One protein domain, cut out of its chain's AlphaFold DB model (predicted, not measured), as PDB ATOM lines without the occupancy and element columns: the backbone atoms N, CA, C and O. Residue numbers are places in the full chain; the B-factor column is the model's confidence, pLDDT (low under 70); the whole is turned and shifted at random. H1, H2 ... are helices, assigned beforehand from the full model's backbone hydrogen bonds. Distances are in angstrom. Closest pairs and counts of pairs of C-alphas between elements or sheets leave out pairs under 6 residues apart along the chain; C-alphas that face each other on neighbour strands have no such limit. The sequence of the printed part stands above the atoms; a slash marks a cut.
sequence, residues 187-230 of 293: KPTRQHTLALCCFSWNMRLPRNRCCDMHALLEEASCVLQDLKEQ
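Overview. This is residues 187 to 230 of the 293 residues of the protein "Hypothetical protein" of Alexandrium catenella (UniProt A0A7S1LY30). Two helices meet about perpendicular as an open V: the last turn of H1 meets the first half of H2, and the long loop of residues 200 to 211 swings round from the end of H1 to the start of H2. Residues 187 to 193 and 221 to 230 stick out as two free arms. The printed part has 44 residues with two named helices, H1 then H2, and no named strand; its class is all helix. It is only just compact, close to loose, with a radius of gyration of the C-alphas of 11.0 A and spans of 27 by 26 by 17 A.

Arrangement. Begin with H1, residues 187 to 199, which touches H2, residues 212 to 229, with residues 198 to 199 alone. On H2, look at residues 216 to 220, which alone touch H1. The closest C-alphas, those of Cys 198 and Leu 216, are 6.2 A apart. The lines of H1 and H2 are about perpendicular, at 83 degrees. In both helices every O i to N i+4 pair is within hydrogen-bond range.

Along the chain. Find C-alpha 187 at (-18.073, 52.232, 20.363); from there H1 runs 18.5 A to C-alpha 199. Find C-alpha 212 at (-26.383, 50.061, 40.497); H2 runs 25.9 A to C-alpha 229 at (-19.544, 28.342, 28.202).

Size, cuts and confidence. The two C-alphas farthest apart, those of Cys 210 and Gln 230, are 30.4 A apart. The link from H1 to H2 is long, with 12 residues. The printed part has no cut, and no printed residue is under 70 in pLDDT.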
ATOM      1  N   LYS A 187     -18.330  52.644  18.971       90.81
ATOM      2  CA  LYS A 187     -18.073  52.232  20.363       90.81
ATOM      3  C   LYS A 187     -19.033  52.891  21.374       90.81
ATOM      4  O   LYS A 187     -19.524  52.151  22.223       90.81
ATOM      5  N   PRO A 188     -19.322  54.207  21.310       89.56
ATOM      6  CA  PRO A 188     -20.254  54.835  22.246       89.56
ATOM      7  C   PRO A 188     -21.660  54.238  22.150       89.56
ATOM      8  O   PRO A 188     -22.245  53.910  23.176       89.56
ATOM      9  N   THR A 189     -22.146  53.996  20.929       89.50
ATOM     10  CA  THR A 189     -23.434  53.341  20.683       89.50
ATOM     11  C   THR A 189     -23.464  51.944  21.293       89.50
ATOM     12  O   THR A 189     -24.378  51.642  22.044       89.50
ATOM     13  N   ARG A 190     -22.423  51.124  21.078       90.62
ATOM     14  CA  ARG A 190     -22.320  49.783  21.688       90.62
ATOM     15  C   ARG A 190     -22.338  49.816  23.215       90.62
ATOM     16  O   ARG A 190     -22.915  48.940  23.845       90.62
ATOM     17  N   GLN A 191     -21.667  50.795  23.819       90.69
ATOM     18  CA  GLN A 191     -21.673  50.957  25.273       90.69
ATOM     19  C   GLN A 191     -23.055  51.377  25.776       90.69
ATOM     20  O   GLN A 191     -23.495  50.890  26.811       90.69
ATOM     21  N   HIS A 192     -23.721  52.276  25.052       88.38
ATOM     22  CA  HIS A 192     -25.042  52.768  25.410       88.38
ATOM     23  C   HIS A 192     -26.115  51.687  25.276       88.38
ATOM     24  O   HIS A 192     -26.868  51.468  26.217       88.38
ATOM     25  N   THR A 193     -26.135  50.945  24.168       90.69
ATOM     26  CA  THR A 193     -27.090  49.848  23.974       90.69
ATOM     27  C   THR A 193     -26.880  48.722  24.975       90.69
ATOM     28  O   THR A 193     -27.854  48.194  25.498       90.69
ATOM     29  N   LEU A 194     -25.626  48.396  25.315       90.50
ATOM     30  CA  LEU A 194     -25.341  47.443  26.389       90.50
ATOM     31  C   LEU A 194     -25.893  47.937  27.732       90.50
ATOM     32  O   LEU A 194     -26.533  47.169  28.439       90.50
ATOM     33  N   ALA A 195     -25.689  49.214  28.065       89.62
ATOM     34  CA  ALA A 195     -26.245  49.803  29.279       89.62
ATOM     35  C   ALA A 195     -27.782  49.728  29.307       89.62
ATOM     36  O   ALA A 195     -28.336  49.253  30.293       89.62
ATOM     37  N   LEU A 196     -28.460  50.147  28.231       89.12
ATOM     38  CA  LEU A 196     -29.921  50.064  28.111       89.12
ATOM     39  C   LEU A 196     -30.424  48.623  28.255       89.12
ATOM     40  O   LEU A 196     -31.384  48.377  28.981       89.12
ATOM     41  N   CYS A 197     -29.741  47.667  27.619       90.62
ATOM     42  CA  CYS A 197     -30.055  46.248  27.738       90.62
ATOM     43  C   CYS A 197     -29.961  45.787  29.198       90.62
ATOM     44  O   CYS A 197     -30.918  45.221  29.715       90.62
ATOM     45  N   CYS A 198     -28.877  46.111  29.906       92.12
ATOM     46  CA  CYS A 198     -28.745  45.777  31.323       92.12
ATOM     47  C   CYS A 198     -29.852  46.414  32.183       92.12
ATOM     48  O   CYS A 198     -30.374  45.754  33.076       92.12
ATOM     49  N   PHE A 199     -30.252  47.661  31.916       91.12
ATOM     50  CA  PHE A 199     -31.337  48.325  32.658       91.12
ATOM     51  C   PHE A 199     -32.719  47.706  32.422       91.12
ATOM     52  O   PHE A 199     -33.602  47.871  33.260       91.12
ATOM     53  N   SER A 200     -32.906  46.989  31.313       91.38
ATOM     54  CA  SER A 200     -34.150  46.267  31.025       91.38
ATOM     55  C   SER A 200     -34.292  44.961  31.819       91.38
ATOM     56  O   SER A 200     -35.368  44.364  31.846       91.38
ATOM     57  N   TRP A 201     -33.223  44.496  32.474       92.31
ATOM     58  CA  TRP A 201     -33.230  43.234  33.203       92.31
ATOM     59  C   TRP A 201     -33.791  43.413  34.611       92.31
ATOM     60  O   TRP A 201     -33.267  44.171  35.427       92.31
ATOM     61  N   ASN A 202     -34.830  42.647  34.934       91.56
ATOM     62  CA  ASN A 202     -35.393  42.608  36.278       91.56
ATOM     63  C   ASN A 202     -34.628  41.605  37.156       91.56
ATOM     64  O   ASN A 202     -35.030  40.448  37.290       91.56
ATOM     65  N   MET A 203     -33.501  42.028  37.734       90.31
ATOM     66  CA  MET A 203     -32.641  41.160  38.544       90.31
ATOM     67  C   MET A 203     -32.264  41.761  39.899       90.31
ATOM     68  O   MET A 203     -32.334  42.967  40.127       90.31
ATOM     69  N   ARG A 204     -31.848  40.898  40.832       92.94
ATOM     70  CA  ARG A 204     -31.385  41.326  42.156       92.94
ATOM     71  C   ARG A 204     -29.936  41.781  42.072       92.94
ATOM     72  O   ARG A 204     -29.063  40.977  41.779       92.94
ATOM     73  N   LEU A 205     -29.687  43.047  42.395       91.88
ATOM     74  CA  LEU A 205     -28.343  43.611  42.342       91.88
ATOM     75  C   LEU A 205     -27.550  43.360  43.633       91.88
ATOM     76  O   LEU A 205     -28.088  43.531  44.738       91.88
ATOM     77  N   PRO A 206     -26.259  43.005  43.530       89.94
ATOM     78  CA  PRO A 206     -25.399  42.862  44.691       89.94
ATOM     79  C   PRO A 206     -25.170  44.216  45.384       89.94
ATOM     80  O   PRO A 206     -24.784  45.215  44.779       89.94
ATOM     81  N   ARG A 207     -25.375  44.245  46.707       91.31
ATOM     82  CA  ARG A 207     -25.276  45.468  47.532       91.31
ATOM     83  C   ARG A 207     -23.840  45.913  47.832       91.31
ATOM     84  O   ARG A 207     -23.635  46.970  48.418       91.31
ATOM     85  N   ASN A 208     -22.838  45.114  47.469       91.56
ATOM     86  CA  ASN A 208     -21.421  45.368  47.755       91.56
ATOM     87  C   ASN A 208     -20.732  46.245  46.688       91.56
ATOM     88  O   ASN A 208     -19.500  46.298  46.622       91.56
ATOM     89  N   ARG A 209     -21.509  46.935  45.847       89.81
ATOM     90  CA  ARG A 209     -21.012  47.803  44.776       89.81
ATOM     91  C   ARG A 209     -21.247  49.269  45.079       89.81
ATOM     92  O   ARG A 209     -22.062  49.646  45.911       89.81
ATOM     93  N   CYS A 210     -20.472  50.113  44.406       90.94
ATOM     94  CA  CYS A 210     -20.529  51.555  44.633       90.94
ATOM     95  C   CYS A 210     -21.746  52.231  43.976       90.94
ATOM     96  O   CYS A 210     -22.088  53.345  44.372       90.94
ATOM     97  N   CYS A 211     -22.386  51.588  42.992       90.38
ATOM     98  CA  CYS A 211     -23.641  52.016  42.372       90.38
ATOM     99  C   CYS A 211     -24.301  50.870  41.587       90.38
ATOM    100  O   CYS A 211     -23.630  49.890  41.249       90.38
ATOM    101  N   ASP A 212     -25.576  51.046  41.232       90.12
ATOM    102  CA  ASP A 212     -26.383  50.061  40.497       90.12
ATOM    103  C   ASP A 212     -25.801  49.734  39.124       90.12
ATOM    104  O   ASP A 212     -25.742  48.573  38.749       90.12
ATOM    105  N   MET A 213     -25.253  50.722  38.410       89.00
ATOM    106  CA  MET A 213     -24.578  50.483  37.127       89.00
ATOM    107  C   MET A 213     -23.385  49.523  37.269       89.00
ATOM    108  O   MET A 213     -23.200  48.638  36.440       89.00
ATOM    109  N   HIS A 214     -22.564  49.658  38.318       90.69
ATOM    110  CA  HIS A 214     -21.452  48.726  38.536       90.69
ATOM    111  C   HIS A 214     -21.930  47.340  38.977       90.69
ATOM    112  O   HIS A 214     -21.263  46.360  38.661       90.69
ATOM    113  N   ALA A 215     -23.052  47.263  39.694       92.94
ATOM    114  CA  ALA A 215     -23.689  45.995  40.029       92.94
ATOM    115  C   ALA A 215     -24.244  45.303  38.772       92.94
ATOM    116  O   ALA A 215     -23.927  44.147  38.525       92.94
ATOM    117  N   LEU A 216     -24.957  46.041  37.917       93.62
ATOM    118  CA  LEU A 216     -25.486  45.565  36.635       93.62
ATOM    119  C   LEU A 216     -24.384  45.090  35.686       93.62
ATOM    120  O   LEU A 216     -24.508  44.027  35.092       93.62
ATOM    121  N   LEU A 217     -23.293  45.848  35.545       91.69
ATOM    122  CA  LEU A 217     -22.179  45.459  34.673       91.69
ATOM    123  C   LEU A 217     -21.447  44.208  35.168       91.69
ATOM    124  O   LEU A 217     -20.910  43.453  34.354       91.69
ATOM    125  N   GLU A 218     -21.392  43.988  36.482       93.12
ATOM    126  CA  GLU A 218     -20.858  42.744  37.028       93.12
ATOM    127  C   GLU A 218     -21.778  41.565  36.711       93.12
ATOM    128  O   GLU A 218     -21.306  40.579  36.152       93.12
ATOM    129  N   GLU A 219     -23.074  41.689  36.990       94.19
ATOM    130  CA  GLU A 219     -24.054  40.650  36.662       94.19
ATOM    131  C   GLU A 219     -24.064  40.336  35.157       94.19
ATOM    132  O   GLU A 219     -23.998  39.177  34.750       94.19
ATOM    133  N   ALA A 220     -24.013  41.361  34.303       93.38
ATOM    134  CA  ALA A 220     -23.868  41.194  32.860       93.38
ATOM    135  C   ALA A 220     -22.567  40.482  32.472       93.38
ATOM    136  O   ALA A 220     -22.547  39.716  31.510       93.38
ATOM    137  N   SER A 221     -21.478  40.691  33.216       92.69
ATOM    138  CA  SER A 221     -20.225  39.966  32.990       92.69
ATOM    139  C   SER A 221     -20.353  38.480  33.333       92.69
ATOM    140  O   SER A 221     -19.790  37.665  32.604       92.69
ATOM    141  N   CYS A 222     -21.103  38.128  34.384       91.81
ATOM    142  CA  CYS A 222     -21.425  36.740  34.727       91.81
ATOM    143  C   CYS A 222     -22.269  36.082  33.627       91.81
ATOM    144  O   CYS A 222     -21.862  35.063  33.081       91.81
ATOM    145  N   VAL A 223     -23.359  36.726  33.193       92.88
ATOM    146  CA  VAL A 223     -24.210  36.216  32.099       92.88
ATOM    147  C   VAL A 223     -23.410  36.031  30.804       92.88
ATOM    148  O   VAL A 223     -23.528  35.009  30.132       92.88
ATOM    149  N   LEU A 224     -22.544  36.988  30.449       90.94
ATOM    150  CA  LEU A 224     -21.666  36.863  29.280       90.94
ATOM    151  C   LEU A 224     -20.642  35.732  29.418       90.94
ATOM    152  O   LEU A 224     -20.159  35.235  28.402       90.94
ATOM    153  N   GLN A 225     -20.243  35.377  30.638       92.00
ATOM    154  CA  GLN A 225     -19.362  34.244  30.883       92.00
ATOM    155  C   GLN A 225     -20.124  32.930  30.686       92.00
ATOM    156  O   GLN A 225     -19.655  32.091  29.921       92.00
ATOM    157  N   ASP A 226     -21.328  32.812  31.245       92.00
ATOM    158  CA  ASP A 226     -22.194  31.643  31.066       92.00
ATOM    159  C   ASP A 226     -22.519  31.413  29.581       92.00
ATOM    160  O   ASP A 226     -22.415  30.296  29.075       92.00
ATOM    161  N   LEU A 227     -22.822  32.483  28.836       89.81
ATOM    162  CA  LEU A 227     -23.059  32.419  27.389       89.81
ATOM    163  C   LEU A 227     -21.838  31.948  26.586       89.81
ATOM    164  O   LEU A 227     -22.006  31.335  25.538       89.81
ATOM    165  N   LYS A 228     -20.610  32.221  27.045       89.25
ATOM    166  CA  LYS A 228     -19.392  31.708  26.388       89.25
ATOM    167  C   LYS A 228     -19.156  30.231  26.669       89.25
ATOM    168  O   LYS A 228     -18.458  29.577  25.896       89.25
ATOM    169  N   GLU A 229     -19.648  29.745  27.802       92.00
ATOM    170  CA  GLU A 229     -19.544  28.342  28.202       92.00
ATOM    171  C   GLU A 229     -20.610  27.485  27.512       92.00
ATOM    172  O   GLU A 229     -20.395  26.294  27.280       92.00
ATOM    173  N   GLN A 230     -21.721  28.098  27.099       90.12
ATOM    174  CA  GLN A 230     -22.669  27.484  26.179       90.12
ATOM    175  C   GLN A 230     -21.998  27.277  24.810       90.12
ATOM    176  O   GLN A 230     -21.449  28.199  24.207       90.12
TER     177      GLN A 230